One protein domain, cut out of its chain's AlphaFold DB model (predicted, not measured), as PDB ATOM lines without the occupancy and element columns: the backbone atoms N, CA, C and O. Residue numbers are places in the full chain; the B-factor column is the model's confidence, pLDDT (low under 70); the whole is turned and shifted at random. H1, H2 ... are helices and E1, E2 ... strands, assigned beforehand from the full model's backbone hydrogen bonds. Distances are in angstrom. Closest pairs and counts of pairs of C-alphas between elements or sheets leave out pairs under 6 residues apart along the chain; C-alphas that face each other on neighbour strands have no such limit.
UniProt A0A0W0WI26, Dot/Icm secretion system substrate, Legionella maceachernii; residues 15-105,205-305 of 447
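This is residues 15 to 105 and 205 to 305 of the 447 residues of the protein "Dot/Icm secretion system substrate" of Legionella maceachernii (UniProt A0A0W0WI26). A twisted four-stranded sheet has H1 and H5 packed on one face, and H4 crosses H1 on the side away from the sheet. H2 and H3 lie beyond H4, while the long helix H6 runs out past the body and H7 folds back at its far end. The printed part has 192 residues, in the order H1 H2 H3 H4 H5 E1 E2 E3 E4 H6 H7, seven named helices and four named strands, of mixed class. The sheet runs E2 E1 E3 E4 and is mixed; the whole is compact, with a radius of gyration of the C-alphas of 17.1 A and spans of 54 by 40 by 29 A.

Start at residues 15 to 29, which hold no named element, then find C-alpha 30 at (-12.908, 6.115, -37.683), where H1 begins; it runs to residue 41, 16.1 A. After residues 42 to 58 come H2, residues 59 to 67, H3, 71 to 77, and H4, 80 to 104, 33.6 A long with a kink of 44 degrees near residue 87. Beyond the cut are H5, 205 to 214, E1, 219 to 223, E2, 229 to 233, E3, 243 to 248, 16.5 A, and E4, 253 to 256. H6, 263 to 285, spans 32.6 A, and H7, 291 to 296, ends at C-alpha 296, (-28.050, -7.078, -49.994).

Begin at the hub, H4, which touches H1, H2, H5 and H6. It touches H1 with residues 87 to 95 alone, at a steep tilt of 65 degrees, closest at the C-alphas of Phe 32 and Gly 91, 4.5 A. It touches H2 at Val 61 and Leu 93, C-alphas 7.2 A apart, and H3 is close but not clearly touching. H1 and H5 lie on the same face of the sheet, two layers, at heights over the sheet of 7.2 A and 9.2 A. E1 and E3 are parallel, with N 222 and O 245 2.9 A apart; the hairpin E1 and E2 has N 221 and O 231 at 2.8 A, and the hairpin E3 and E4 has N 255 and O 246 at 2.7 A. H6 touches H7, a helical hairpin, at a steep tilt of 42 degrees, closest at the C-alphas of Ile 283 and Lys 291, 6.3 A. Every O i to N i+4 pair is within hydrogen-bond range in H1, H2, H3, H6 and H7; H4 has 19 of 21 and H5 4 of 6.

The two C-alphas farthest apart, Ser 237 and Glu 287, are 56.9 A apart. Residues 106 to 204 are not printed, and C-alphas 105 and 205 are 16.1 A apart across the cut. The link from H1 to H2 is long. No printed residue is under 70 in pLDDT.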
ATOM      1  N   ILE A  15       6.650   2.306 -28.483       84.06
ATOM      2  CA  ILE A  15       5.477   2.184 -29.353       84.06
ATOM      3  C   ILE A  15       5.882   1.654 -30.727       84.06
ATOM      4  O   ILE A  15       6.449   2.353 -31.568       84.06
ATOM      5  N   ASN A  16       5.506   0.405 -30.988       88.19
ATOM      6  CA  ASN A  16       5.643  -0.195 -32.303       88.19
ATOM      7  C   ASN A  16       4.437   0.150 -33.190       88.19
ATOM      8  O   ASN A  16       3.450  -0.580 -33.231       88.19
ATOM      9  N   LEU A  17       4.529   1.242 -33.952       91.62
ATOM     10  CA  LEU A  17       3.471   1.656 -34.886       91.62
ATOM     11  C   LEU A  17       3.160   0.621 -35.980       91.62
ATOM     12  O   LEU A  17       2.095   0.695 -36.594       91.62
ATOM     13  N   ALA A  18       4.043  -0.356 -36.224       90.31
ATOM     14  CA  ALA A  18       3.791  -1.420 -37.194       90.31
ATOM     15  C   ALA A  18       2.686  -2.390 -36.745       90.31
ATOM     16  O   ALA A  18       2.118  -3.089 -37.581       90.31
ATOM     17  N   THR A  19       2.352  -2.428 -35.449       90.69
ATOM     18  CA  THR A  19       1.250  -3.255 -34.931       90.69
ATOM     19  C   THR A  19      -0.106  -2.555 -35.021       90.69
ATOM     20  O   THR A  19      -1.133  -3.189 -34.774       90.69
ATOM     21  N   ALA A  20      -0.135  -1.267 -35.381       95.69
ATOM     22  CA  ALA A  20      -1.358  -0.482 -35.407       95.69
ATOM     23  C   ALA A  20      -2.346  -1.018 -36.452       95.69
ATOM     24  O   ALA A  20      -2.029  -1.157 -37.636       95.69
ATOM     25  N   ILE A  21      -3.566  -1.299 -36.008       97.19
ATOM     26  CA  ILE A  21      -4.639  -1.839 -36.831       97.19
ATOM     27  C   ILE A  21      -5.340  -0.718 -37.562       97.19
ATOM     28  O   ILE A  21      -5.706   0.302 -36.985       97.19
ATOM     29  N   ASP A  22      -5.527  -0.951 -38.851       97.81
ATOM     30  CA  ASP A  22      -6.279  -0.091 -39.739       97.81
ATOM     31  C   ASP A  22      -7.774  -0.168 -39.412       97.81
ATOM     32  O   ASP A  22      -8.379  -1.240 -39.462       97.81
ATOM     33  N   ILE A  23      -8.363   0.961 -39.022       98.06
ATOM     34  CA  ILE A  23      -9.769   1.046 -38.623       98.06
ATOM     35  C   ILE A  23     -10.634   1.364 -39.853       98.06
ATOM     36  O   ILE A  23     -10.151   1.784 -40.903       98.06
ATOM     37  N   SER A  24     -11.928   1.062 -39.804       96.88
ATOM     38  CA  SER A  24     -12.852   1.435 -40.881       96.88
ATOM     39  C   SER A  24     -13.114   2.945 -40.893       96.88
ATOM     40  O   SER A  24     -13.511   3.510 -39.874       96.88
ATOM     41  N   GLU A  25     -12.977   3.574 -42.061       94.69
ATOM     42  CA  GLU A  25     -13.337   4.981 -42.310       94.69
ATOM     43  C   GLU A  25     -14.838   5.183 -42.581       94.69
ATOM     44  O   GLU A  25     -15.282   6.301 -42.831       94.69
ATOM     45  N   ALA A  26     -15.640   4.112 -42.552       95.25
ATOM     46  CA  ALA A  26     -17.063   4.185 -42.867       95.25
ATOM     47  C   ALA A  26     -17.769   5.296 -42.070       95.25
ATOM     48  O   ALA A  26     -17.562   5.431 -40.862       95.25
ATOM     49  N   LEU A  27     -18.615   6.075 -42.752       94.88
ATOM     50  CA  LEU A  27     -19.380   7.189 -42.169       94.88
ATOM     51  C   LEU A  27     -18.517   8.303 -41.537       94.88
ATOM     52  O   LEU A  27     -19.040   9.088 -40.746       94.88
ATOM     53  N   ASP A  28     -17.216   8.350 -41.850       95.56
ATOM     54  CA  ASP A  28     -16.210   9.192 -41.190       95.56
ATOM     55  C   ASP A  28     -16.156   8.979 -39.661       95.56
ATOM     56  O   ASP A  28     -15.796   9.864 -38.888       95.56
ATOM     57  N   ASN A  29     -16.492   7.769 -39.195       97.06
ATOM     58  CA  ASN A  29     -16.528   7.393 -37.776       97.06
ATOM     59  C   ASN A  29     -15.249   6.721 -37.275       97.06
ATOM     60  O   ASN A  29     -15.262   6.087 -36.223       97.06
ATOM     61  N   CYS A  30     -14.129   6.858 -37.986       97.12
ATOM     62  CA  CYS A  30     -12.908   6.115 -37.683       97.12
ATOM     63  C   CYS A  30     -12.449   6.240 -36.218       97.12
ATOM     64  O   CYS A  30     -12.114   5.232 -35.592       97.12
ATOM     65  N   PHE A  31     -12.459   7.448 -35.649       97.81
ATOM     66  CA  PHE A  31     -12.121   7.636 -34.237       97.81
ATOM     67  C   PHE A  31     -13.083   6.871 -33.315       97.81
ATOM     68  O   PHE A  31     -12.643   6.147 -32.426       97.81
ATOM     69  N   PHE A  32     -14.391   6.978 -33.546       98.56
ATOM     70  CA  PHE A  32     -15.395   6.316 -32.711       98.56
ATOM     71  C   PHE A  32     -15.415   4.800 -32.888       98.56
ATOM     72  O   PHE A  32     -15.705   4.085 -31.935       98.56
ATOM     73  N   HIS A  33     -15.051   4.288 -34.063       98.62
ATOM     74  CA  HIS A  33     -14.799   2.863 -34.264       98.62
ATOM     75  C   HIS A  33     -13.601   2.396 -33.429       98.62
ATOM     76  O   HIS A  33     -13.682   1.364 -32.766       98.62
ATOM     77  N   ALA A  34     -12.511   3.170 -33.411       98.56
ATOM     78  CA  ALA A  34     -11.358   2.870 -32.568       98.56
ATOM     79  C   ALA A  34     -11.722   2.934 -31.076       98.56
ATOM     80  O   ALA A  34     -11.316   2.068 -30.307       98.56
ATOM     81  N   PHE A  35     -12.537   3.914 -30.676       98.56
ATOM     82  CA  PHE A  35     -13.025   4.057 -29.306       98.56
ATOM     83  C   PHE A  35     -13.938   2.893 -28.898       98.56
ATOM     84  O   PHE A  35     -13.770   2.320 -27.824       98.56
ATOM     85  N   ALA A  36     -14.835   2.461 -29.787       98.62
ATOM     86  CA  ALA A  36     -15.661   1.279 -29.576       98.62
ATOM     87  C   ALA A  36     -14.810   0.019 -29.380       98.62
ATOM     88  O   ALA A  36     -15.022  -0.728 -28.429       98.62
ATOM     89  N   LEU A  37     -13.818  -0.198 -30.244       98.56
ATOM     90  CA  LEU A  37     -12.893  -1.323 -30.119       98.56
ATOM     91  C   LEU A  37     -12.054  -1.247 -28.844       98.56
ATOM     92  O   LEU A  37     -11.832  -2.277 -28.223       98.56
ATOM     93  N   TYR A  38     -11.635  -0.055 -28.419       98.12
ATOM     94  CA  TYR A  38     -10.960   0.135 -27.138       98.12
ATOM     95  C   TYR A  38     -11.839  -0.320 -25.966       98.12
ATOM     96  O   TYR A  38     -11.359  -1.090 -25.131       98.12
ATOM     97  N   HIS A  39     -13.119   0.066 -25.937       97.94
ATOM     98  CA  HIS A  39     -14.058  -0.402 -24.914       97.94
ATOM     99  C   HIS A  39     -14.245  -1.926 -24.963       97.94
ATOM    100  O   HIS A  39     -14.109  -2.598 -23.940       97.94
ATOM    101  N   LEU A  40     -14.500  -2.484 -26.152       97.62
ATOM    102  CA  LEU A  40     -14.749  -3.917 -26.335       97.62
ATOM    103  C   LEU A  40     -13.521  -4.773 -25.984       97.62
ATOM    104  O   LEU A  40     -13.633  -5.718 -25.206       97.62
ATOM    105  N   ALA A  41     -12.342  -4.427 -26.509       97.50
ATOM    106  CA  ALA A  41     -11.104  -5.181 -26.306       97.50
ATOM    107  C   ALA A  41     -10.662  -5.187 -24.839       97.50
ATOM    108  O   ALA A  41     -10.170  -6.195 -24.340       97.50
ATOM    109  N   ASN A  42     -10.882  -4.077 -24.129       96.88
ATOM    110  CA  ASN A  42     -10.550  -3.958 -22.712       96.88
ATOM    111  C   ASN A  42     -11.695  -4.380 -21.779       96.88
ATOM    112  O   ASN A  42     -11.576  -4.199 -20.567       96.88
ATOM    113  N   LYS A  43     -12.796  -4.928 -22.319       96.19
ATOM    114  CA  LYS A  43     -13.989  -5.341 -21.557       96.19
ATOM    115  C   LYS A  43     -14.515  -4.231 -20.640       96.19
ATOM    116  O   LYS A  43     -14.943  -4.489 -19.517       96.19
ATOM    117  N   GLN A  44     -14.435  -2.989 -21.107       95.25
ATOM    118  CA  GLN A  44     -14.962  -1.845 -20.382       95.25
ATOM    119  C   GLN A  44     -16.474  -1.783 -20.540       95.25
ATOM    120  O   GLN A  44     -17.016  -2.067 -21.610       95.25
ATOM    121  N   GLU A  45     -17.148  -1.350 -19.481       94.88
ATOM    122  CA  GLU A  45     -18.570  -1.055 -19.552       94.88
ATOM    123  C   GLU A  45     -18.823   0.071 -20.564       94.88
ATOM    124  O   GLU A  45     -18.051   1.031 -20.684       94.88
ATOM    125  N   LEU A  46     -19.909  -0.070 -21.324       96.81
ATOM    126  CA  LEU A  46     -20.398   1.000 -22.185       96.81
ATOM    127  C   LEU A  46     -21.049   2.087 -21.314       96.81
ATOM    128  O   LEU A  46     -21.645   1.758 -20.286       96.81
ATOM    129  N   PRO A  47     -21.001   3.370 -21.717       96.62
ATOM    130  CA  PRO A  47     -21.693   4.429 -20.991       96.62
ATOM    131  C   PRO A  47     -23.182   4.112 -20.808       96.62
ATOM    132  O   PRO A  47     -23.871   3.731 -21.755       96.62
ATOM    133  N   THR A  48     -23.701   4.306 -19.595       93.62
ATOM    134  CA  THR A  48     -25.076   3.915 -19.228       93.62
ATOM    135  C   THR A  48     -26.152   4.630 -20.044       93.62
ATOM    136  O   THR A  48     -27.230   4.086 -20.261       93.62
ATOM    137  N   ASN A  49     -25.858   5.832 -20.534       96.12
ATOM    138  CA  ASN A  49     -26.734   6.630 -21.386       96.12
ATOM    139  C   ASN A  49     -26.397   6.537 -22.886       96.12
ATOM    140  O   ASN A  49     -26.947   7.310 -23.663       96.12
ATOM    141  N   LEU A  50     -25.526   5.615 -23.321       98.00
ATOM    142  CA  LEU A  50     -25.146   5.463 -24.737       98.00
ATOM    143  C   LEU A  50     -26.358   5.183 -25.645       98.00
ATOM    144  O   LEU A  50     -26.437   5.687 -26.766       98.00
ATOM    145  N   PHE A  51     -27.311   4.396 -25.146       97.25
ATOM    146  CA  PHE A  51     -28.511   3.976 -25.876       97.25
ATOM    147  C   PHE A  51     -29.720   4.894 -25.642       97.25
ATOM    148  O   PHE A  51     -30.775   4.704 -26.242       97.25
ATOM    149  N   THR A  52     -29.582   5.908 -24.787       96.38
ATOM    150  CA  THR A  52     -30.667   6.845 -24.491       96.38
ATOM    151  C   THR A  52     -30.857   7.807 -25.661       96.38
ATOM    152  O   THR A  52     -29.897   8.386 -26.167       96.38
ATOM    153  N   VAL A  53     -32.103   7.990 -26.100       96.31
ATOM    154  CA  VAL A  53     -32.450   8.986 -27.122       96.31
ATOM    155  C   VAL A  53     -32.306  10.393 -26.547       96.31
ATOM    156  O   VAL A  53     -32.869  10.704 -25.497       96.31
ATOM    157  N   HIS A  54     -31.594  11.263 -27.261       93.19
ATOM    158  CA  HIS A  54     -31.358  12.643 -26.854       93.19
ATOM    159  C   HIS A  54     -32.003  13.659 -27.807       93.19
ATOM    160  O   HIS A  54     -32.195  13.376 -28.993       93.19
ATOM    161  N   PRO A  55     -32.324  14.881 -27.329       89.88
ATOM    162  CA  PRO A  55     -32.947  15.911 -28.164       89.88
ATOM    163  C   PRO A  55     -32.128  16.261 -29.411       89.88
ATOM    164  O   PRO A  55     -32.708  16.453 -30.481       89.88
ATOM    165  N   HIS A  56     -30.799  16.278 -29.267       88.31
ATOM    166  CA  HIS A  56     -29.833  16.615 -30.316       88.31
ATOM    167  C   HIS A  56     -29.515  15.462 -31.275       88.31
ATOM    168  O   HIS A  56     -28.809  15.683 -32.254       88.31
ATOM    169  N   ASP A  57     -30.030  14.256 -31.027       92.94
ATOM    170  CA  ASP A  57     -29.865  13.160 -31.977       92.94
ATOM    171  C   ASP A  57     -30.641  13.466 -33.262       92.94
ATOM    172  O   ASP A  57     -31.802  13.903 -33.225       92.94
ATOM    173  N   ASP A  58     -30.018  13.200 -34.406       93.31
ATOM    174  CA  ASP A  58     -30.733  13.215 -35.674       93.31
ATOM    175  C   ASP A  58     -31.747  12.057 -35.749       93.31
ATOM    176  O   ASP A  58     -31.770  11.142 -34.919       93.31
ATOM    177  N   PHE A  59     -32.629  12.114 -36.746       94.94
ATOM    178  CA  PHE A  59     -33.673  11.107 -36.928       94.94
ATOM    179  C   PHE A  59     -33.115   9.679 -37.077       94.94
ATOM    180  O   PHE A  59     -33.697   8.739 -36.538       94.94
ATOM    181  N   MET A  60     -31.982   9.513 -37.761       96.06
ATOM    182  CA  MET A  60     -31.372   8.208 -38.013       96.06
ATOM    183  C   MET A  60     -30.781   7.622 -36.730       96.06
ATOM    184  O   MET A  60     -31.021   6.461 -36.410       96.06
ATOM    185  N   VAL A  61     -30.069   8.424 -35.938       96.62
ATOM    186  CA  VAL A  61     -29.535   7.997 -34.636       96.62
ATOM    187  C   VAL A  61     -30.661   7.653 -33.664       96.62
ATOM    188  O   VAL A  61     -30.573   6.637 -32.973       96.62
ATOM    189  N   LYS A  62     -31.736   8.454 -33.626       96.81
ATOM    190  CA  LYS A  62     -32.928   8.147 -32.819       96.81
ATOM    191  C   LYS A  62     -33.502   6.788 -33.197       96.81
ATOM    192  O   LYS A  62     -33.672   5.941 -32.327       96.81
ATOM    193  N   HIS A  63     -33.702   6.557 -34.492       96.88
ATOM    194  CA  HIS A  63     -34.226   5.290 -34.977       96.88
ATOM    195  C   HIS A  63     -33.287   4.112 -34.667       96.88
ATOM    196  O   HIS A  63     -33.733   3.054 -34.227       96.88
ATOM    197  N   LEU A  64     -31.970   4.299 -34.789       97.31
ATOM    198  CA  LEU A  64     -30.993   3.283 -34.398       97.31
ATOM    199  C   LEU A  64     -31.094   2.925 -32.907       97.31
ATOM    200  O   LEU A  64     -31.033   1.746 -32.565       97.31
ATOM    201  N   LYS A  65     -31.269   3.914 -32.024       97.25
ATOM    202  CA  LYS A  65     -31.432   3.699 -30.575       97.25
ATOM    203  C   LYS A  65     -32.759   3.027 -30.216       97.25
ATOM    204  O   LYS A  65     -32.828   2.308 -29.226       97.25
ATOM    205  N   GLU A  66     -33.802   3.202 -31.024       95.88
ATOM    206  CA  GLU A  66     -35.057   2.449 -30.878       95.88
ATOM    207  C   GLU A  66     -34.880   0.967 -31.242       95.88
ATOM    208  O   GLU A  66     -35.446   0.092 -30.586       95.88
ATOM    209  N   LEU A  67     -34.080   0.675 -32.274       94.88
ATOM    210  CA  LEU A  67     -33.764  -0.695 -32.696       94.88
ATOM    211  C   LEU A  67     -32.802  -1.385 -31.718       94.88
ATOM    212  O   LEU A  67     -32.983  -2.559 -31.390       94.88
ATOM    213  N   ILE A  68     -31.786  -0.650 -31.260       94.88
ATOM    214  CA  ILE A  68     -30.719  -1.097 -30.364       94.88
ATOM    215  C   ILE A  68     -30.762  -0.237 -29.098       94.88
ATOM    216  O   ILE A  68     -30.054   0.758 -28.980       94.88
ATOM    217  N   PHE A  69     -31.610  -0.625 -28.148       93.75
ATOM    218  CA  PHE A  69     -31.914   0.183 -26.959       93.75
ATOM    219  C   PHE A  69     -31.085  -0.180 -25.715       93.75
ATOM    220  O   PHE A  69     -31.254   0.432 -24.660       93.75
ATOM    221  N   SER A  70     -30.215  -1.190 -25.796       94.81
ATOM    222  CA  SER A  70     -29.358  -1.605 -24.681       94.81
ATOM    223  C   SER A  70     -28.133  -2.392 -25.152       94.81
ATOM    224  O   SER A  70     -28.081  -2.861 -26.295       94.81
ATOM    225  N   GLY A  71     -27.173  -2.595 -24.243       93.81
ATOM    226  CA  GLY A  71     -26.015  -3.459 -24.481       93.81
ATOM    227  C   GLY A  71     -26.431  -4.901 -24.775       93.81
ATOM    228  O   GLY A  71     -25.912  -5.505 -25.704       93.81
ATOM    229  N   GLU A  72     -27.439  -5.435 -24.081       92.69
ATOM    230  CA  GLU A  72     -27.957  -6.787 -24.333       92.69
ATOM    231  C   GLU A  72     -28.578  -6.917 -25.725       92.69
ATOM    232  O   GLU A  72     -28.413  -7.937 -26.390       92.69
ATOM    233  N   THR A  73     -29.276  -5.877 -26.181       92.69
ATOM    234  CA  THR A  73     -29.864  -5.842 -27.524       92.69
ATOM    235  C   THR A  73     -28.775  -5.789 -28.593       92.69
ATOM    236  O   THR A  73     -28.861  -6.490 -29.600       92.69
ATOM    237  N   LEU A  74     -27.713  -5.012 -28.353       94.38
ATOM    238  CA  LEU A  74     -26.532  -4.992 -29.210       94.38
ATOM    239  C   LEU A  74     -25.874  -6.380 -29.285       94.38
ATOM    240  O   LEU A  74     -25.637  -6.861 -30.389       94.38
ATOM    241  N   GLU A  75     -25.628  -7.044 -28.150       93.69
ATOM    242  CA  GLU A  75     -25.043  -8.398 -28.116       93.69
ATOM    243  C   GLU A  75     -25.918  -9.440 -28.817       93.69
ATOM    244  O   GLU A  75     -25.415 -10.339 -29.492       93.69
ATOM    245  N   PHE A  76     -27.238  -9.322 -28.666       90.38
ATOM    246  CA  PHE A  76     -28.188 -10.245 -29.272       90.38
ATOM    247  C   PHE A  76     -28.108 -10.223 -30.805       90.38
ATOM    248  O   PHE A  76     -28.132 -11.282 -31.435       90.38
ATOM    249  N   TYR A  77     -27.987  -9.037 -31.409       89.00
ATOM    250  CA  TYR A  77     -27.902  -8.894 -32.866       89.00
ATOM    251  C   TYR A  77     -26.470  -8.991 -33.410       89.00
ATOM    252  O   TYR A  77     -26.268  -9.482 -34.523       89.00
ATOM    253  N   PHE A  78     -25.480  -8.557 -32.628       90.38
ATOM    254  CA  PHE A  78     -24.076  -8.458 -33.023       90.38
ATOM    255  C   PHE A  78     -23.172  -9.122 -31.981       90.38
ATOM    256  O   PHE A  78     -22.461  -8.462 -31.221       90.38
ATOM    257  N   ASN A  79     -23.207 -10.453 -31.950       85.44
ATOM    258  CA  ASN A  79     -22.294 -11.243 -31.126       85.44
ATOM    259  C   ASN A  79     -20.838 -11.157 -31.644       85.44
ATOM    260  O   ASN A  79     -20.553 -10.494 -32.642       85.44
ATOM    261  N   GLU A  80     -19.914 -11.860 -30.988       78.81
ATOM    262  CA  GLU A  80     -18.474 -11.839 -31.306       78.81
ATOM    263  C   GLU A  80     -18.166 -12.120 -32.792       78.81
ATOM    264  O   GLU A  80     -17.321 -11.456 -33.390       78.81
ATOM    265  N   SER A  81     -18.954 -12.979 -33.454       89.62
ATOM    266  CA  SER A  81     -18.775 -13.287 -34.884       89.62
ATOM    267  C   SER A  81     -19.067 -12.119 -35.841       89.62
ATOM    268  O   SER A  81     -18.819 -12.237 -37.041       89.62
ATOM    269  N   ARG A  82     -19.597 -11.004 -35.320       94.75
ATOM    270  CA  ARG A  82     -19.967  -9.772 -36.037       94.75
ATOM    271  C   ARG A  82     -19.334  -8.532 -35.409       94.75
ATOM    272  O   ARG A  82     -19.951  -7.468 -35.331       94.75
ATOM    273  N   LEU A  83     -18.112  -8.678 -34.907       97.44
ATOM    274  CA  LEU A  83     -17.356  -7.601 -34.279       97.44
ATOM    275  C   LEU A  83     -17.243  -6.355 -35.172       97.44
ATOM    276  O   LEU A  83     -17.404  -5.247 -34.672       97.44
ATOM    277  N   PHE A  84     -17.029  -6.506 -36.482       97.94
ATOM    278  CA  PHE A  84     -16.969  -5.372 -37.408       97.94
ATOM    279  C   PHE A  84     -18.288  -4.587 -37.446       97.94
ATOM    280  O   PHE A  84     -18.287  -3.363 -37.293       97.94
ATOM    281  N   GLU A  85     -19.419  -5.277 -37.597       97.69
ATOM    282  CA  GLU A  85     -20.748  -4.669 -37.571       97.69
ATOM    283  C   GLU A  85     -21.042  -4.020 -36.218       97.69
ATOM    284  O   GLU A  85     -21.495  -2.874 -36.157       97.69
ATOM    285  N   LYS A  86     -20.717  -4.713 -35.126       98.06
ATOM    286  CA  LYS A  86     -20.861  -4.196 -33.765       98.06
ATOM    287  C   LYS A  86     -20.092  -2.891 -33.578       98.06
ATOM    288  O   LYS A  86     -20.640  -1.920 -33.058       98.06
ATOM    289  N   THR A  87     -18.843  -2.846 -34.043       98.31
ATOM    290  CA  THR A  87     -18.002  -1.646 -34.022       98.31
ATOM    291  C   THR A  87     -18.618  -0.515 -34.839       98.31
ATOM    292  O   THR A  87     -18.590   0.625 -34.383       98.31
ATOM    293  N   MET A  88     -19.203  -0.802 -36.005       98.00
ATOM    294  CA  MET A  88     -19.868   0.218 -36.821       98.00
ATOM    295  C   MET A  88     -21.092   0.827 -36.129       98.00
ATOM    296  O   MET A  88     -21.229   2.050 -36.100       98.00
ATOM    297  N   VAL A  89     -21.950  -0.004 -35.526       98.06
ATOM    298  CA  VAL A  89     -23.114   0.471 -34.756       98.06
ATOM    299  C   VAL A  89     -22.659   1.321 -33.576       98.06
ATOM    300  O   VAL A  89     -23.122   2.450 -33.406       98.06
ATOM    301  N   LEU A  90     -21.705   0.815 -32.791       98.56
ATOM    302  CA  LEU A  90     -21.160   1.544 -31.652       98.56
ATOM    303  C   LEU A  90     -20.501   2.858 -32.069       98.56
ATOM    304  O   LEU A  90     -20.662   3.840 -31.359       98.56
ATOM    305  N   GLY A  91     -19.817   2.922 -33.213       98.38
ATOM    306  CA  GLY A  91     -19.210   4.163 -33.698       98.38
ATOM    307  C   GLY A  91     -20.223   5.293 -33.886       98.38
ATOM    308  O   GLY A  91     -19.955   6.432 -33.512       98.38
ATOM    309  N   ILE A  92     -21.411   4.974 -34.402       98.19
ATOM    310  CA  ILE A  92     -22.500   5.945 -34.566       98.19
ATOM    311  C   ILE A  92     -23.033   6.377 -33.193       98.19
ATOM    312  O   ILE A  92     -23.166   7.573 -32.926       98.19
ATOM    313  N   LEU A  93     -23.307   5.416 -32.306       98.31
ATOM    314  CA  LEU A  93     -23.826   5.707 -30.966       98.31
ATOM    315  C   LEU A  93     -22.832   6.539 -30.145       98.31
ATOM    316  O   LEU A  93     -23.222   7.524 -29.520       98.31
ATOM    317  N   PHE A  94     -21.544   6.195 -30.203       98.44
ATOM    318  CA  PHE A  94     -20.482   6.941 -29.543       98.44
ATOM    319  C   PHE A  94     -20.328   8.343 -30.114       98.44
ATOM    320  O   PHE A  94     -20.115   9.245 -29.319       98.44
ATOM    321  N   ARG A  95     -20.486   8.571 -31.427       98.06
ATOM    322  CA  ARG A  95     -20.477   9.938 -31.981       98.06
ATOM    323  C   ARG A  95     -21.544  10.811 -31.326       98.06
ATOM    324  O   ARG A  95     -21.229  11.884 -30.815       98.06
ATOM    325  N   SER A  96     -22.790  10.341 -31.324       97.12
ATOM    326  CA  SER A  96     -23.919  11.058 -30.712       97.12
ATOM    327  C   SER A  96     -23.672  11.310 -29.222       97.12
ATOM    328  O   SER A  96     -23.738  12.449 -28.757       97.12
ATOM    329  N   TRP A  97     -23.294  10.265 -28.484       97.75
ATOM    330  CA  TRP A  97     -23.001  10.356 -27.057       97.75
ATOM    331  C   TRP A  97     -21.846  11.317 -26.753       97.75
ATOM    332  O   TRP A  97     -21.910  12.117 -25.820       97.75
ATOM    333  N   PHE A  98     -20.795  11.279 -27.563       97.06
ATOM    334  CA  PHE A  98     -19.615  12.113 -27.407       97.06
ATOM    335  C   PHE A  98     -19.956  13.598 -27.540       97.06
ATOM    336  O   PHE A  98     -19.558  14.402 -26.699       97.06
ATOM    337  N   VAL A  99     -20.737  13.961 -28.560       95.88
ATOM    338  CA  VAL A  99     -21.142  15.351 -28.796       95.88
ATOM    339  C   VAL A  99     -21.967  15.905 -27.638       95.88
ATOM    340  O   VAL A  99     -21.814  17.070 -27.282       95.88
ATOM    341  N   LEU A 100     -22.804  15.085 -27.004       95.62
ATOM    342  CA  LEU A 100     -23.573  15.513 -25.834       95.62
ATOM    343  C   LEU A 100     -22.678  15.842 -24.643       95.62
ATOM    344  O   LEU A 100     -22.912  16.836 -23.957       95.62
ATOM    345  N   ASN A 101     -21.630  15.043 -24.429       96.38
ATOM    346  CA  ASN A 101     -20.629  15.348 -23.414       96.38
ATOM    347  C   ASN A 101     -19.873  16.629 -23.778       96.38
ATOM    348  O   ASN A 101     -19.731  17.504 -22.934       96.38
ATOM    349  N   LEU A 102     -19.467  16.794 -25.041       95.75
ATOM    350  CA  LEU A 102     -18.788  18.003 -25.515       95.75
ATOM    351  C   LEU A 102     -19.640  19.267 -25.316       95.75
ATOM    352  O   LEU A 102     -19.132  20.299 -24.872       95.75
ATOM    353  N   LEU A 103     -20.941  19.182 -25.598       95.44
ATOM    354  CA  LEU A 103     -21.890  20.280 -25.437       95.44
ATOM    355  C   LEU A 103     -21.999  20.745 -23.975       95.44
ATOM    356  O   LEU A 103     -22.181  21.937 -23.730       95.44
ATOM    357  N   ALA A 104     -21.839  19.830 -23.016       95.31
ATOM    358  CA  ALA A 104     -21.870  20.126 -21.584       95.31
ATOM    359  C   ALA A 104     -20.565  20.753 -21.043       95.31
ATOM    360  O   ALA A 104     -20.543  21.238 -19.912       95.31
ATOM    361  N   LEU A 105     -19.477  20.778 -21.827       94.88
ATOM    362  CA  LEU A 105     -18.175  21.301 -21.394       94.88
ATOM    363  C   LEU A 105     -18.052  22.817 -21.597       94.88
ATOM    364  O   LEU A 105     -17.473  23.286 -22.581       94.88
ATOM    365  N   HIS A 205      -8.236  15.465 -33.443       90.75
ATOM    366  CA  HIS A 205      -7.833  15.205 -32.065       90.75
ATOM    367  C   HIS A 205      -8.217  16.355 -31.105       90.75
ATOM    368  O   HIS A 205      -8.352  16.129 -29.897       90.75
ATOM    369  N   GLU A 206      -8.393  17.572 -31.627       89.38
ATOM    370  CA  GLU A 206      -8.778  18.769 -30.870       89.38
ATOM    371  C   GLU A 206     -10.240  18.701 -30.426       89.38
ATOM    372  O   GLU A 206     -10.555  19.076 -29.299       89.38
ATOM    373  N   ASP A 207     -11.104  18.128 -31.267       92.56
ATOM    374  CA  ASP A 207     -12.521  17.913 -30.969       92.56
ATOM    375  C   ASP A 207     -12.714  16.828 -29.893       92.56
ATOM    376  O   ASP A 207     -13.630  16.904 -29.072       92.56
ATOM    377  N   ILE A 208     -11.839  15.809 -29.875       94.12
ATOM    378  CA  ILE A 208     -12.002  14.637 -28.996       94.12
ATOM    379  C   ILE A 208     -11.349  14.791 -27.619       94.12
ATOM    380  O   ILE A 208     -11.833  14.271 -26.610       94.12
ATOM    381  N   SER A 209     -10.224  15.505 -27.569       94.00
ATOM    382  CA  SER A 209      -9.387  15.623 -26.373       94.00
ATOM    383  C   SER A 209     -10.124  16.177 -25.144       94.00
ATOM    384  O   SER A 209      -9.874  15.666 -24.051       94.00
ATOM    385  N   PRO A 210     -11.003  17.196 -25.256       94.44
ATOM    386  CA  PRO A 210     -11.717  17.752 -24.108       94.44
ATOM    387  C   PRO A 210     -12.576  16.715 -23.385       94.44
ATOM    388  O   PRO A 210     -12.496  16.600 -22.167       94.44
ATOM    389  N   VAL A 211     -13.335  15.910 -24.128       96.25
ATOM    390  CA  VAL A 211     -14.213  14.889 -23.538       96.25
ATOM    391  C   VAL A 211     -13.401  13.719 -22.995       96.25
ATOM    392  O   VAL A 211     -13.683  13.256 -21.899       96.25
ATOM    393  N   LEU A 212     -12.351  13.264 -23.694       96.06
ATOM    394  CA  LEU A 212     -11.482  12.207 -23.155       96.06
ATOM    395  C   LEU A 212     -10.833  12.621 -21.824       96.06
ATOM    396  O   LEU A 212     -10.674  11.788 -20.933       96.06
ATOM    397  N   LYS A 213     -10.471  13.903 -21.680       94.31
ATOM    398  CA  LYS A 213      -9.956  14.464 -20.424       94.31
ATOM    399  C   LYS A 213     -11.023  14.502 -19.335       94.31
ATOM    400  O   LYS A 213     -10.717  14.081 -18.227       94.31
ATOM    401  N   GLU A 214     -12.235  14.956 -19.652       94.06
ATOM    402  CA  GLU A 214     -13.358  14.980 -18.700       94.06
ATOM    403  C   GLU A 214     -13.688  13.578 -18.171       94.06
ATOM    404  O   GLU A 214     -13.899  13.385 -16.981       94.06
ATOM    405  N   LEU A 215     -13.670  12.576 -19.051       93.12
ATOM    406  CA  LEU A 215     -13.944  11.178 -18.704       93.12
ATOM    407  C   LEU A 215     -12.763  10.474 -18.010       93.12
ATOM    408  O   LEU A 215     -12.826   9.271 -17.726       93.12
ATOM    409  N   GLU A 216     -11.663  11.198 -17.789       94.69
ATOM    410  CA  GLU A 216     -10.402  10.679 -17.258       94.69
ATOM    411  C   GLU A 216      -9.918   9.426 -18.008       94.69
ATOM    412  O   GLU A 216      -9.454   8.457 -17.402       94.69
ATOM    413  N   ILE A 217     -10.063   9.408 -19.337       94.75
ATOM    414  CA  ILE A 217      -9.579   8.316 -20.186       94.75
ATOM    415  C   ILE A 217      -8.120   8.615 -20.543       94.75
ATOM    416  O   ILE A 217      -7.849   9.638 -21.184       94.75
ATOM    417  N   PRO A 218      -7.158   7.758 -20.152       95.38
ATOM    418  CA  PRO A 218      -5.772   7.973 -20.520       95.38
ATOM    419  C   PRO A 218      -5.596   7.674 -22.006       95.38
ATOM    420  O   PRO A 218      -6.002   6.613 -22.470       95.38
ATOM    421  N   TYR A 219      -4.971   8.577 -22.759       95.94
ATOM    422  CA  TYR A 219      -4.767   8.407 -24.196       95.94
ATOM    423  C   TYR A 219      -3.427   8.958 -24.686       95.94
ATOM    424  O   TYR A 219      -2.841   9.877 -24.100       95.94
ATOM    425  N   LEU A 220      -2.972   8.412 -25.811       95.38
ATOM    426  CA  LEU A 220      -1.812   8.876 -26.563       95.38
ATOM    427  C   LEU A 220      -2.095   8.718 -28.056       95.38
ATOM    428  O   LEU A 220      -2.432   7.628 -28.508       95.38
ATOM    429  N   ILE A 221      -1.951   9.808 -28.802       95.31
ATOM    430  CA  ILE A 221      -2.126   9.860 -30.251       95.31
ATOM    431  C   ILE A 221      -0.777  10.213 -30.859       95.31
ATOM    432  O   ILE A 221      -0.239  11.287 -30.583       95.31
ATOM    433  N   CYS A 222      -0.245   9.323 -31.690       94.75
ATOM    434  CA  CYS A 222       1.001   9.536 -32.417       94.75
ATOM    435  C   CYS A 222       0.741   9.737 -33.911       94.75
ATOM    436  O   CYS A 222      -0.199   9.189 -34.481       94.75
ATOM    437  N   SER A 223       1.597  10.491 -34.579       93.69
ATOM    438  CA  SER A 223       1.631  10.588 -36.033       93.69
ATOM    439  C   SER A 223       2.102   9.255 -36.606       93.69
ATOM    440  O   SER A 223       3.173   8.768 -36.260       93.69
ATOM    441  N   LYS A 224       1.331   8.650 -37.512       93.31
ATOM    442  CA  LYS A 224       1.726   7.406 -38.185       93.31
ATOM    443  C   LYS A 224       2.916   7.611 -39.125       93.31
ATOM    444  O   LYS A 224       3.649   6.664 -39.391       93.31
ATOM    445  N   THR A 225       3.095   8.824 -39.647       91.44
ATOM    446  CA  THR A 225       4.137   9.140 -40.633       91.44
ATOM    447  C   THR A 225       5.454   9.553 -39.990       91.44
ATOM    448  O   THR A 225       6.507   9.214 -40.518       91.44
ATOM    449  N   THR A 226       5.408  10.287 -38.875       90.81
ATOM    450  CA  THR A 226       6.610  10.829 -38.214       90.81
ATOM    451  C   THR A 226       6.897  10.200 -36.856       90.81
ATOM    452  O   THR A 226       7.965  10.428 -36.300       90.81
ATOM    453  N   SER A 227       5.967   9.409 -36.315       89.56
ATOM    454  CA  SER A 227       6.004   8.873 -34.946       89.56
ATOM    455  C   SER A 227       5.958   9.929 -33.837       89.56
ATOM    456  O   SER A 227       6.021   9.574 -32.659       89.56
ATOM    457  N   ASP A 228       5.799  11.210 -34.180       90.56
ATOM    458  CA  ASP A 228       5.697  12.290 -33.201       90.56
ATOM    459  C   ASP A 228       4.403  12.192 -32.395       90.56
ATOM    460  O   ASP A 228       3.358  11.772 -32.898       90.56
ATOM    461  N   ILE A 229       4.447  12.635 -31.142       91.06
ATOM    462  CA  ILE A 229       3.248  12.743 -30.312       91.06
ATOM    463  C   ILE A 229       2.402  13.909 -30.831       91.06
ATOM    464  O   ILE A 229       2.845  15.052 -30.804       91.06
ATOM    465  N   VAL A 230       1.170  13.614 -31.245       91.50
ATOM    466  CA  VAL A 230       0.179  14.605 -31.687       91.50
ATOM    467  C   VAL A 230      -0.619  15.120 -30.494       91.50
ATOM    468  O   VAL A 230      -0.772  16.320 -30.310       91.50
ATOM    469  N   ALA A 231      -1.110  14.214 -29.646       92.38
ATOM    470  CA  ALA A 231      -1.865  14.575 -28.453       92.38
ATOM    471  C   ALA A 231      -1.709  13.510 -27.371       92.38
ATOM    472  O   ALA A 231      -1.536  12.328 -27.663       92.38
ATOM    473  N   ARG A 232      -1.793  13.909 -26.099       93.94
ATOM    474  CA  ARG A 232      -1.749  12.961 -24.980       93.94
ATOM    475  C   ARG A 232      -2.469  13.473 -23.743       93.94
ATOM    476  O   ARG A 232      -2.384  14.653 -23.406       93.94
ATOM    477  N   ASN A 233      -3.054  12.542 -23.006       93.12
ATOM    478  CA  ASN A 233      -3.397  12.703 -21.603       93.12
ATOM    479  C   ASN A 233      -3.068  11.400 -20.875       93.12
ATOM    480  O   ASN A 233      -3.806  10.434 -20.975       93.12
ATOM    481  N   LEU A 234      -1.947  11.364 -20.157       90.88
ATOM    482  CA  LEU A 234      -1.526  10.184 -19.384       90.88
ATOM    483  C   LEU A 234      -1.697  10.390 -17.874       90.88
ATOM    484  O   LEU A 234      -1.245   9.570 -17.081       90.88
ATOM    485  N   ASN A 235      -2.263  11.528 -17.468       80.19
ATOM    486  CA  ASN A 235      -2.457  11.859 -16.066       80.19
ATOM    487  C   ASN A 235      -3.850  11.391 -15.650       80.19
ATOM    488  O   ASN A 235      -4.802  12.161 -15.730       80.19
ATOM    489  N   THR A 236      -3.955  10.140 -15.214       73.44
ATOM    490  CA  THR A 236      -5.184   9.615 -14.615       73.44
ATOM    491  C   THR A 236      -4.909   9.152 -13.193       73.44
ATOM    492  O   THR A 236      -3.842   8.620 -12.883       73.44
ATOM    493  N   SER A 237      -5.871   9.408 -12.312       70.56
ATOM    494  CA  SER A 237      -5.905   8.923 -10.929       70.56
ATOM    495  C   SER A 237      -6.107   7.401 -10.879       70.56
ATOM    496  O   SER A 237      -5.581   6.725  -9.993       70.56
ATOM    497  N   GLU A 238      -6.826   6.857 -11.864       75.94
ATOM    498  CA  GLU A 238      -7.202   5.450 -11.963       75.94
ATOM    499  C   GLU A 238      -6.312   4.643 -12.919       75.94
ATOM    500  O   GLU A 238      -5.802   5.151 -13.924       75.94
ATOM    501  N   LYS A 239      -6.178   3.339 -12.632       85.50
ATOM    502  CA  LYS A 239      -5.492   2.346 -13.479       85.50
ATOM    503  C   LYS A 239      -6.373   1.916 -14.665       85.50
ATOM    504  O   LYS A 239      -6.691   0.737 -14.804       85.50
ATOM    505  N   LYS A 240      -6.793   2.867 -15.501       90.12
ATOM    506  CA  LYS A 240      -7.491   2.566 -16.760       90.12
ATOM    507  C   LYS A 240      -6.474   2.173 -17.847       90.12
ATOM    508  O   LYS A 240      -5.368   2.718 -17.855       90.12
ATOM    509  N   PRO A 241      -6.815   1.248 -18.763       94.06
ATOM    510  CA  PRO A 241      -5.955   0.926 -19.898       94.06
ATOM    511  C   PRO A 241      -5.788   2.157 -20.791       94.06
ATOM    512  O   PRO A 241      -6.726   2.932 -20.968       94.06
ATOM    513  N   ILE A 242      -4.596   2.354 -21.349       94.75
ATOM    514  CA  ILE A 242      -4.296   3.533 -22.167       94.75
ATOM    515  C   ILE A 242      -4.899   3.346 -23.560       94.75
ATOM    516  O   ILE A 242      -4.661   2.337 -24.220       94.75
ATOM    517  N   PHE A 243      -5.648   4.338 -24.031       96.94
ATOM    518  CA  PHE A 243      -6.156   4.392 -25.393       96.94
ATOM    519  C   PHE A 243      -5.056   4.878 -26.347       96.94
ATOM    520  O   PHE A 243      -4.771   6.074 -26.451       96.94
ATOM    521  N   LEU A 244      -4.386   3.926 -26.994       96.31
ATOM    522  CA  LEU A 244      -3.242   4.168 -27.872       96.31
ATOM    523  C   LEU A 244      -3.688   4.252 -29.335       96.31
ATOM    524  O   LEU A 244      -4.137   3.266 -29.917       96.31
ATOM    525  N   LEU A 245      -3.511   5.419 -29.951       97.19
ATOM    526  CA  LEU A 245      -3.867   5.677 -31.343       97.19
ATOM    527  C   LEU A 245      -2.657   6.131 -32.156       97.19
ATOM    528  O   LEU A 245      -1.777   6.839 -31.667       97.19
ATOM    529  N   ALA A 246      -2.667   5.789 -33.440       96.44
ATOM    530  CA  ALA A 246      -1.886   6.491 -34.443       96.44
ATOM    531  C   ALA A 246      -2.830   7.193 -35.418       96.44
ATOM    532  O   ALA A 246      -3.906   6.684 -35.712       96.44
ATOM    533  N   ILE A 247      -2.437   8.350 -35.935       95.38
ATOM    534  CA  ILE A 247      -3.213   9.110 -36.913       95.38
ATOM    535  C   ILE A 247      -2.359   9.382 -38.145       95.38
ATOM    536  O   ILE A 247      -1.181   9.707 -38.025       95.38
ATOM    537  N   ASN A 248      -2.934   9.264 -39.339       93.62
ATOM    538  CA  ASN A 248      -2.371   9.877 -40.537       93.62
ATOM    539  C   ASN A 248      -2.962  11.293 -40.672       93.62
ATOM    540  O   ASN A 248      -4.124  11.398 -41.076       93.62
ATOM    541  N   PRO A 249      -2.215  12.373 -40.353       82.06
ATOM    542  CA  PRO A 249      -2.780  13.722 -40.299       82.06
ATOM    543  C   PRO A 249      -3.372  14.178 -41.636       82.06
ATOM    544  O   PRO A 249      -4.422  14.807 -41.651       82.06
ATOM    545  N   GLY A 250      -2.750  13.801 -42.760       82.12
ATOM    546  CA  GLY A 250      -3.218  14.190 -44.094       82.12
ATOM    547  C   GLY A 250      -4.518  13.504 -44.529       82.12
ATOM    548  O   GLY A 250      -5.242  14.042 -45.358       82.12
ATOM    549  N   ALA A 251      -4.831  12.333 -43.969       85.88
ATOM    550  CA  ALA A 251      -6.081  11.618 -44.243       85.88
ATOM    551  C   ALA A 251      -7.142  11.823 -43.143       85.88
ATOM    552  O   ALA A 251      -8.320  11.528 -43.365       85.88
ATOM    553  N   ALA A 252      -6.721  12.318 -41.970       88.12
ATOM    554  CA  ALA A 252      -7.469  12.288 -40.712       88.12
ATOM    555  C   ALA A 252      -7.993  10.878 -40.371       88.12
ATOM    556  O   ALA A 252      -9.103  10.702 -39.872       88.12
ATOM    557  N   HIS A 253      -7.172   9.868 -40.669       95.62
ATOM    558  CA  HIS A 253      -7.495   8.460 -40.465       95.62
ATOM    559  C   HIS A 253      -6.778   7.895 -39.238       95.62
ATOM    560  O   HIS A 253      -5.578   8.138 -39.066       95.62
ATOM    561  N   TYR A 254      -7.497   7.147 -38.400       96.81
ATOM    562  CA  TYR A 254      -6.993   6.610 -37.137       96.81
ATOM    563  C   TYR A 254      -6.685   5.115 -37.230       96.81
ATOM    564  O   TYR A 254      -7.369   4.331 -37.882       96.81
ATOM    565  N   TYR A 255      -5.665   4.719 -36.486       98.00
ATOM    566  CA  TYR A 255      -5.229   3.349 -36.306       98.00
ATOM    567  C   TYR A 255      -5.194   3.051 -34.812       98.00
ATOM    568  O   TYR A 255      -4.740   3.885 -34.027       98.00
ATOM    569  N   LEU A 256      -5.644   1.864 -34.418       97.94
ATOM    570  CA  LEU A 256      -5.644   1.435 -33.021       97.94
ATOM    571  C   LEU A 256      -4.418   0.571 -32.748       97.94
ATOM    572  O   LEU A 256      -4.197  -0.417 -33.448       97.94
ATOM    573  N   LEU A 257      -3.607   0.933 -31.755       96.81
ATOM    574  CA  LEU A 257      -2.435   0.138 -31.406       96.81
ATOM    575  C   LEU A 257      -2.830  -1.078 -30.574       96.81
ATOM    576  O   LEU A 257      -3.675  -0.999 -29.686       96.81
ATOM    577  N   LEU A 258      -2.159  -2.188 -30.866       94.38
ATOM    578  CA  LEU A 258      -2.294  -3.436 -30.134       94.38
ATOM    579  C   LEU A 258      -1.550  -3.382 -28.798       94.38
ATOM    580  O   LEU A 258      -0.423  -2.890 -28.722       94.38
ATOM    581  N   THR A 259      -2.154  -3.989 -27.782       92.69
ATOM    582  CA  THR A 259      -1.486  -4.449 -26.558       92.69
ATOM    583  C   THR A 259      -1.601  -5.968 -26.470       92.69
ATOM    584  O   THR A 259      -2.381  -6.570 -27.209       92.69
ATOM    585  N   GLU A 260      -0.862  -6.604 -25.562       92.62
ATOM    586  CA  GLU A 260      -0.980  -8.055 -25.359       92.62
ATOM    587  C   GLU A 260      -2.403  -8.459 -24.940       92.62
ATOM    588  O   GLU A 260      -2.917  -9.471 -25.400       92.62
ATOM    589  N   GLU A 261      -3.085  -7.636 -24.139       94.50
ATOM    590  CA  GLU A 261      -4.450  -7.902 -23.670       94.50
ATOM    591  C   GLU A 261      -5.509  -7.740 -24.766       94.50
ATOM    592  O   GLU A 261      -6.550  -8.390 -24.723       94.50
ATOM    593  N   THR A 262      -5.264  -6.855 -25.734       96.56
ATOM    594  CA  THR A 262      -6.245  -6.494 -26.771       96.56
ATOM    595  C   THR A 262      -6.015  -7.223 -28.095       96.56
ATOM    596  O   THR A 262      -6.869  -7.171 -28.981       96.56
ATOM    597  N   LYS A 263      -4.886  -7.929 -28.227       96.19
ATOM    598  CA  LYS A 263      -4.420  -8.569 -29.460       96.19
ATOM    599  C   LYS A 263      -5.462  -9.456 -30.127       96.19
ATOM    600  O   LYS A 263      -5.769  -9.234 -31.293       96.19
ATOM    601  N   ASP A 264      -6.019 -10.420 -29.403       96.88
ATOM    602  CA  ASP A 264      -6.878 -11.447 -30.001       96.88
ATOM    603  C   ASP A 264      -8.145 -10.844 -30.629       96.88
ATOM    604  O   ASP A 264      -8.433 -11.077 -31.805       96.88
ATOM    605  N   LEU A 265      -8.860  -9.994 -29.880       97.25
ATOM    606  CA  LEU A 265     -10.089  -9.350 -30.356       97.25
ATOM    607  C   LEU A 265      -9.812  -8.398 -31.525       97.25
ATOM    608  O   LEU A 265     -10.579  -8.326 -32.486       97.25
ATOM    609  N   LEU A 266      -8.708  -7.656 -31.467       97.44
ATOM    610  CA  LEU A 266      -8.384  -6.697 -32.511       97.44
ATOM    611  C   LEU A 266      -7.860  -7.375 -33.798       97.44
ATOM    612  O   LEU A 266      -8.140  -6.888 -34.895       97.44
ATOM    613  N   GLU A 267      -7.181  -8.523 -33.710       97.50
ATOM    614  CA  GLU A 267      -6.839  -9.355 -34.877       97.50
ATOM    615  C   GLU A 267      -8.080  -9.999 -35.518       97.50
ATOM    616  O   GLU A 267      -8.183 -10.087 -36.749       97.50
ATOM    617  N   GLU A 268      -9.072 -10.388 -34.711       97.50
ATOM    618  CA  GLU A 268     -10.374 -10.814 -35.227       97.50
ATOM    619  C   GLU A 268     -11.067  -9.678 -35.994       97.50
ATOM    620  O   GLU A 268     -11.509  -9.883 -37.132       97.50
ATOM    621  N   TYR A 269     -11.097  -8.467 -35.426       98.25
ATOM    622  CA  TYR A 269     -11.616  -7.285 -36.119       98.25
ATOM    623  C   TYR A 269     -10.879  -7.042 -37.439       98.25
ATOM    624  O   TYR A 269     -11.528  -6.862 -38.472       98.25
ATOM    625  N   ARG A 270      -9.538  -7.081 -37.435       97.88
ATOM    626  CA  ARG A 270      -8.713  -6.921 -38.645       97.88
ATOM    627  C   ARG A 270      -9.131  -7.929 -39.718       97.88
ATOM    628  O   ARG A 270      -9.361  -7.550 -40.862       97.88
ATOM    629  N   THR A 271      -9.307  -9.191 -39.338       97.81
ATOM    630  CA  THR A 271      -9.722 -10.266 -40.251       97.81
ATOM    631  C   THR A 271     -11.135 -10.057 -40.806       97.81
ATOM    632  O   THR A 271     -11.397 -10.343 -41.976       97.81
ATOM    633  N   GLN A 272     -12.084  -9.584 -39.993       97.62
ATOM    634  CA  GLN A 272     -13.435  -9.250 -40.464       97.62
ATOM    635  C   GLN A 272     -13.409  -8.037 -41.406       97.62
ATOM    636  O   GLN A 272     -14.008  -8.077 -42.479       97.62
ATOM    637  N   ARG A 273     -12.653  -6.990 -41.065       97.56
ATOM    638  CA  ARG A 273     -12.493  -5.788 -41.889       97.56
ATOM    639  C   ARG A 273     -11.893  -6.089 -43.263       97.56
ATOM    640  O   ARG A 273     -12.420  -5.595 -44.258       97.56
ATOM    641  N   GLU A 274     -10.823  -6.880 -43.338       97.44
ATOM    642  CA  GLU A 274     -10.216  -7.224 -44.633       97.44
ATOM    643  C   GLU A 274     -11.191  -8.018 -45.511       97.44
ATOM    644  O   GLU A 274     -11.328  -7.710 -46.691       97.44
ATOM    645  N   ARG A 275     -11.992  -8.927 -44.932       97.56
ATOM    646  CA  ARG A 275     -13.088  -9.585 -45.669       97.56
ATOM    647  C   ARG A 275     -14.096  -8.577 -46.225       97.56
ATOM    648  O   ARG A 275     -14.478  -8.674 -47.386       97.56
ATOM    649  N   TYR A 276     -14.511  -7.593 -45.429       97.75
ATOM    650  CA  TYR A 276     -15.394  -6.517 -45.893       97.75
ATOM    651  C   TYR A 276     -14.778  -5.716 -47.049       97.75
ATOM    652  O   TYR A 276     -15.477  -5.374 -48.005       97.75
ATOM    653  N   LYS A 277     -13.474  -5.433 -46.981       97.19
ATOM    654  CA  LYS A 277     -12.734  -4.722 -48.027       97.19
ATOM    655  C   LYS A 277     -12.655  -5.534 -49.321       97.19
ATOM    656  O   LYS A 277     -13.019  -5.010 -50.370       97.19
ATOM    657  N   GLU A 278     -12.256  -6.801 -49.243       97.69
ATOM    658  CA  GLU A 278     -12.179  -7.708 -50.394       97.69
ATOM    659  C   GLU A 278     -13.542  -7.870 -51.077       97.69
ATOM    660  O   GLU A 278     -13.655  -7.764 -52.298       97.69
ATOM    661  N   GLU A 279     -14.604  -8.090 -50.301       97.44
ATOM    662  CA  GLU A 279     -15.961  -8.232 -50.835       97.44
ATOM    663  C   GLU A 279     -16.457  -6.929 -51.474       97.44
ATOM    664  O   GLU A 279     -17.041  -6.949 -52.560       97.44
ATOM    665  N   ARG A 280     -16.166  -5.777 -50.857       96.81
ATOM    666  CA  ARG A 280     -16.458  -4.465 -51.446       96.81
ATOM    667  C   ARG A 280     -15.734  -4.287 -52.778       96.81
ATOM    668  O   ARG A 280     -16.352  -3.843 -53.739       96.81
ATOM    669  N   GLU A 281     -14.451  -4.630 -52.859       96.69
ATOM    670  CA  GLU A 281     -13.668  -4.537 -54.097       96.69
ATOM    671  C   GLU A 281     -14.226  -5.451 -55.196       96.69
ATOM    672  O   GLU A 281     -14.387  -5.000 -56.331       96.69
ATOM    673  N   LYS A 282     -14.637  -6.683 -54.863       96.25
ATOM    674  CA  LYS A 282     -15.310  -7.596 -55.807       96.25
ATOM    675  C   LYS A 282     -16.614  -7.012 -56.350       96.25
ATOM    676  O   LYS A 282     -16.859  -7.085 -57.552       96.25
ATOM    677  N   ILE A 283     -17.444  -6.414 -55.493       95.56
ATOM    678  CA  ILE A 283     -18.699  -5.777 -55.926       95.56
ATOM    679  C   ILE A 283     -18.423  -4.535 -56.774       95.56
ATOM    680  O   ILE A 283     -19.108  -4.297 -57.768       95.56
ATOM    681  N   LEU A 284     -17.404  -3.749 -56.425       94.38
ATOM    682  CA  LEU A 284     -17.025  -2.574 -57.201       94.38
ATOM    683  C   LEU A 284     -16.468  -2.935 -58.580       94.38
ATOM    684  O   LEU A 284     -16.760  -2.204 -59.527       94.38
ATOM    685  N   ALA A 285     -15.733  -4.042 -58.696       95.12
ATOM    686  CA  ALA A 285     -15.208  -4.564 -59.955       95.12
ATOM    687  C   ALA A 285     -16.267  -5.279 -60.814       95.12
ATOM    688  O   ALA A 285     -16.042  -5.496 -62.002       95.12
ATOM    689  N   ASN A 286     -17.413  -5.650 -60.237       93.50
ATOM    690  CA  ASN A 286     -18.492  -6.288 -60.977       93.50
ATOM    691  C   ASN A 286     -19.106  -5.309 -61.996       93.50
ATOM    692  O   ASN A 286     -19.457  -4.178 -61.652       93.50
ATOM    693  N   GLU A 287     -19.256  -5.763 -63.243       91.88
ATOM    694  CA  GLU A 287     -19.811  -4.970 -64.350       91.88
ATOM    695  C   GLU A 287     -21.327  -4.728 -64.227       91.88
ATOM    696  O   GLU A 287     -21.878  -3.884 -64.933       91.88
ATOM    697  N   SER A 288     -22.014  -5.439 -63.325       85.38
ATOM    698  CA  SER A 288     -23.433  -5.225 -63.047       85.38
ATOM    699  C   SER A 288     -23.702  -3.781 -62.628       85.38
ATOM    700  O   SER A 288     -23.045  -3.221 -61.746       85.38
ATOM    701  N   HIS A 289     -24.747  -3.203 -63.214       79.06
ATOM    702  CA  HIS A 289     -25.238  -1.886 -62.826       79.06
ATOM    703  C   HIS A 289     -25.900  -1.879 -61.436       79.06
ATOM    704  O   HIS A 289     -25.971  -0.823 -60.814       79.06
ATOM    705  N   ASP A 290     -26.345  -3.032 -60.923       89.62
ATOM    706  CA  ASP A 290     -27.077  -3.135 -59.653       89.62
ATOM    707  C   ASP A 290     -26.185  -3.659 -58.513       89.62
ATOM    708  O   ASP A 290     -26.273  -4.810 -58.076       89.62
ATOM    709  N   LYS A 291     -25.264  -2.803 -58.056       92.31
ATOM    710  CA  LYS A 291     -24.315  -3.131 -56.975       92.31
ATOM    711  C   LYS A 291     -24.980  -3.214 -55.600       92.31
ATOM    712  O   LYS A 291     -24.508  -3.971 -54.756       92.31
ATOM    713  N   LEU A 292     -26.075  -2.482 -55.383       91.75
ATOM    714  CA  LEU A 292     -26.828  -2.515 -54.124       91.75
ATOM    715  C   LEU A 292     -27.418  -3.902 -53.879       91.75
ATOM    716  O   LEU A 292     -27.158  -4.501 -52.837       91.75
ATOM    717  N   LYS A 293     -28.072  -4.480 -54.890       91.25
ATOM    718  CA  LYS A 293     -28.617  -5.835 -54.803       91.25
ATOM    719  C   LYS A 293     -27.548  -6.903 -54.563       91.25
ATOM    720  O   LYS A 293     -27.802  -7.903 -53.890       91.25
ATOM    721  N   LEU A 294     -26.337  -6.720 -55.094       93.44
ATOM    722  CA  LEU A 294     -25.216  -7.620 -54.796       93.44
ATOM    723  C   LEU A 294     -24.823  -7.553 -53.313       93.44
ATOM    724  O   LEU A 294     -24.591  -8.594 -52.699       93.44
ATOM    725  N   CYS A 295     -24.794  -6.356 -52.727       93.62
ATOM    726  CA  CYS A 295     -24.513  -6.177 -51.303       93.62
ATOM    727  C   CYS A 295     -25.627  -6.739 -50.405       93.62
ATOM    728  O   CYS A 295     -25.327  -7.353 -49.385       93.62
ATOM    729  N   GLU A 296     -26.901  -6.574 -50.770       89.62
ATOM    730  CA  GLU A 296     -28.050  -7.078 -49.994       89.62
ATOM    731  C   GLU A 296     -28.021  -8.601 -49.806       89.62
ATOM    732  O   GLU A 296     -28.377  -9.116 -48.741       89.62
ATOM    733  N   ASN A 297     -27.547  -9.314 -50.830       89.75
ATOM    734  CA  ASN A 297     -27.401 -10.768 -50.823       89.75
ATOM    735  C   ASN A 297     -26.105 -11.247 -50.146       89.75
ATOM    736  O   ASN A 297     -25.901 -12.454 -49.998       89.75
ATOM    737  N   ASN A 298     -25.218 -10.334 -49.738       93.12
ATOM    738  CA  ASN A 298     -23.954 -10.683 -49.103       93.12
ATOM    739  C   ASN A 298     -24.162 -11.023 -47.607       93.12
ATOM    740  O   ASN A 298     -24.945 -10.354 -46.923       93.12
ATOM    741  N   PRO A 299     -23.458 -12.035 -47.057       91.75
ATOM    742  CA  PRO A 299     -23.508 -12.348 -45.623       91.75
ATOM    743  C   PRO A 299     -22.981 -11.224 -44.713       91.75
ATOM    744  O   PRO A 299     -23.346 -11.180 -43.533       91.75
ATOM    745  N   ASN A 300     -22.153 -10.326 -45.247       94.19
ATOM    746  CA  ASN A 300     -21.645  -9.138 -44.569       94.19
ATOM    747  C   ASN A 300     -22.697  -8.023 -44.630       94.19
ATOM    748  O   ASN A 300     -22.884  -7.373 -45.661       94.19
ATOM    749  N   TRP A 301     -23.416  -7.805 -43.528       92.62
ATOM    750  CA  TRP A 301     -24.652  -7.014 -43.532       92.62
ATOM    751  C   TRP A 301     -24.451  -5.565 -43.952       92.62
ATOM    752  O   TRP A 301     -25.310  -5.003 -44.629       92.62
ATOM    753  N   PHE A 302     -23.320  -4.974 -43.568       95.75
ATOM    754  CA  PHE A 302     -23.053  -3.551 -43.768       95.75
ATOM    755  C   PHE A 302     -22.210  -3.255 -44.999       95.75
ATOM    756  O   PHE A 302     -21.698  -2.145 -45.139       95.75
ATOM    757  N   LEU A 303     -22.092  -4.210 -45.928       95.56
ATOM    758  CA  LEU A 303     -21.373  -3.961 -47.173       95.56
ATOM    759  C   LEU A 303     -21.999  -2.794 -47.960       95.56
ATOM    760  O   LEU A 303     -21.278  -1.976 -48.524       95.56
ATOM    761  N   VAL A 304     -23.335  -2.668 -47.912       93.62
ATOM    762  CA  VAL A 304     -24.091  -1.541 -48.493       93.62
ATOM    763  C   VAL A 304     -23.642  -0.182 -47.949       93.62
ATOM    764  O   VAL A 304     -23.528   0.780 -48.702       93.62
ATOM    765  N   ALA A 305     -23.335  -0.104 -46.653       92.38
ATOM    766  CA  ALA A 305     -23.035   1.146 -45.966       92.38
ATOM    767  C   ALA A 305     -21.615   1.651 -46.263       92.38
ATOM    768  O   ALA A 305     -21.336   2.842 -46.133       92.38
TER     769      ALA A 305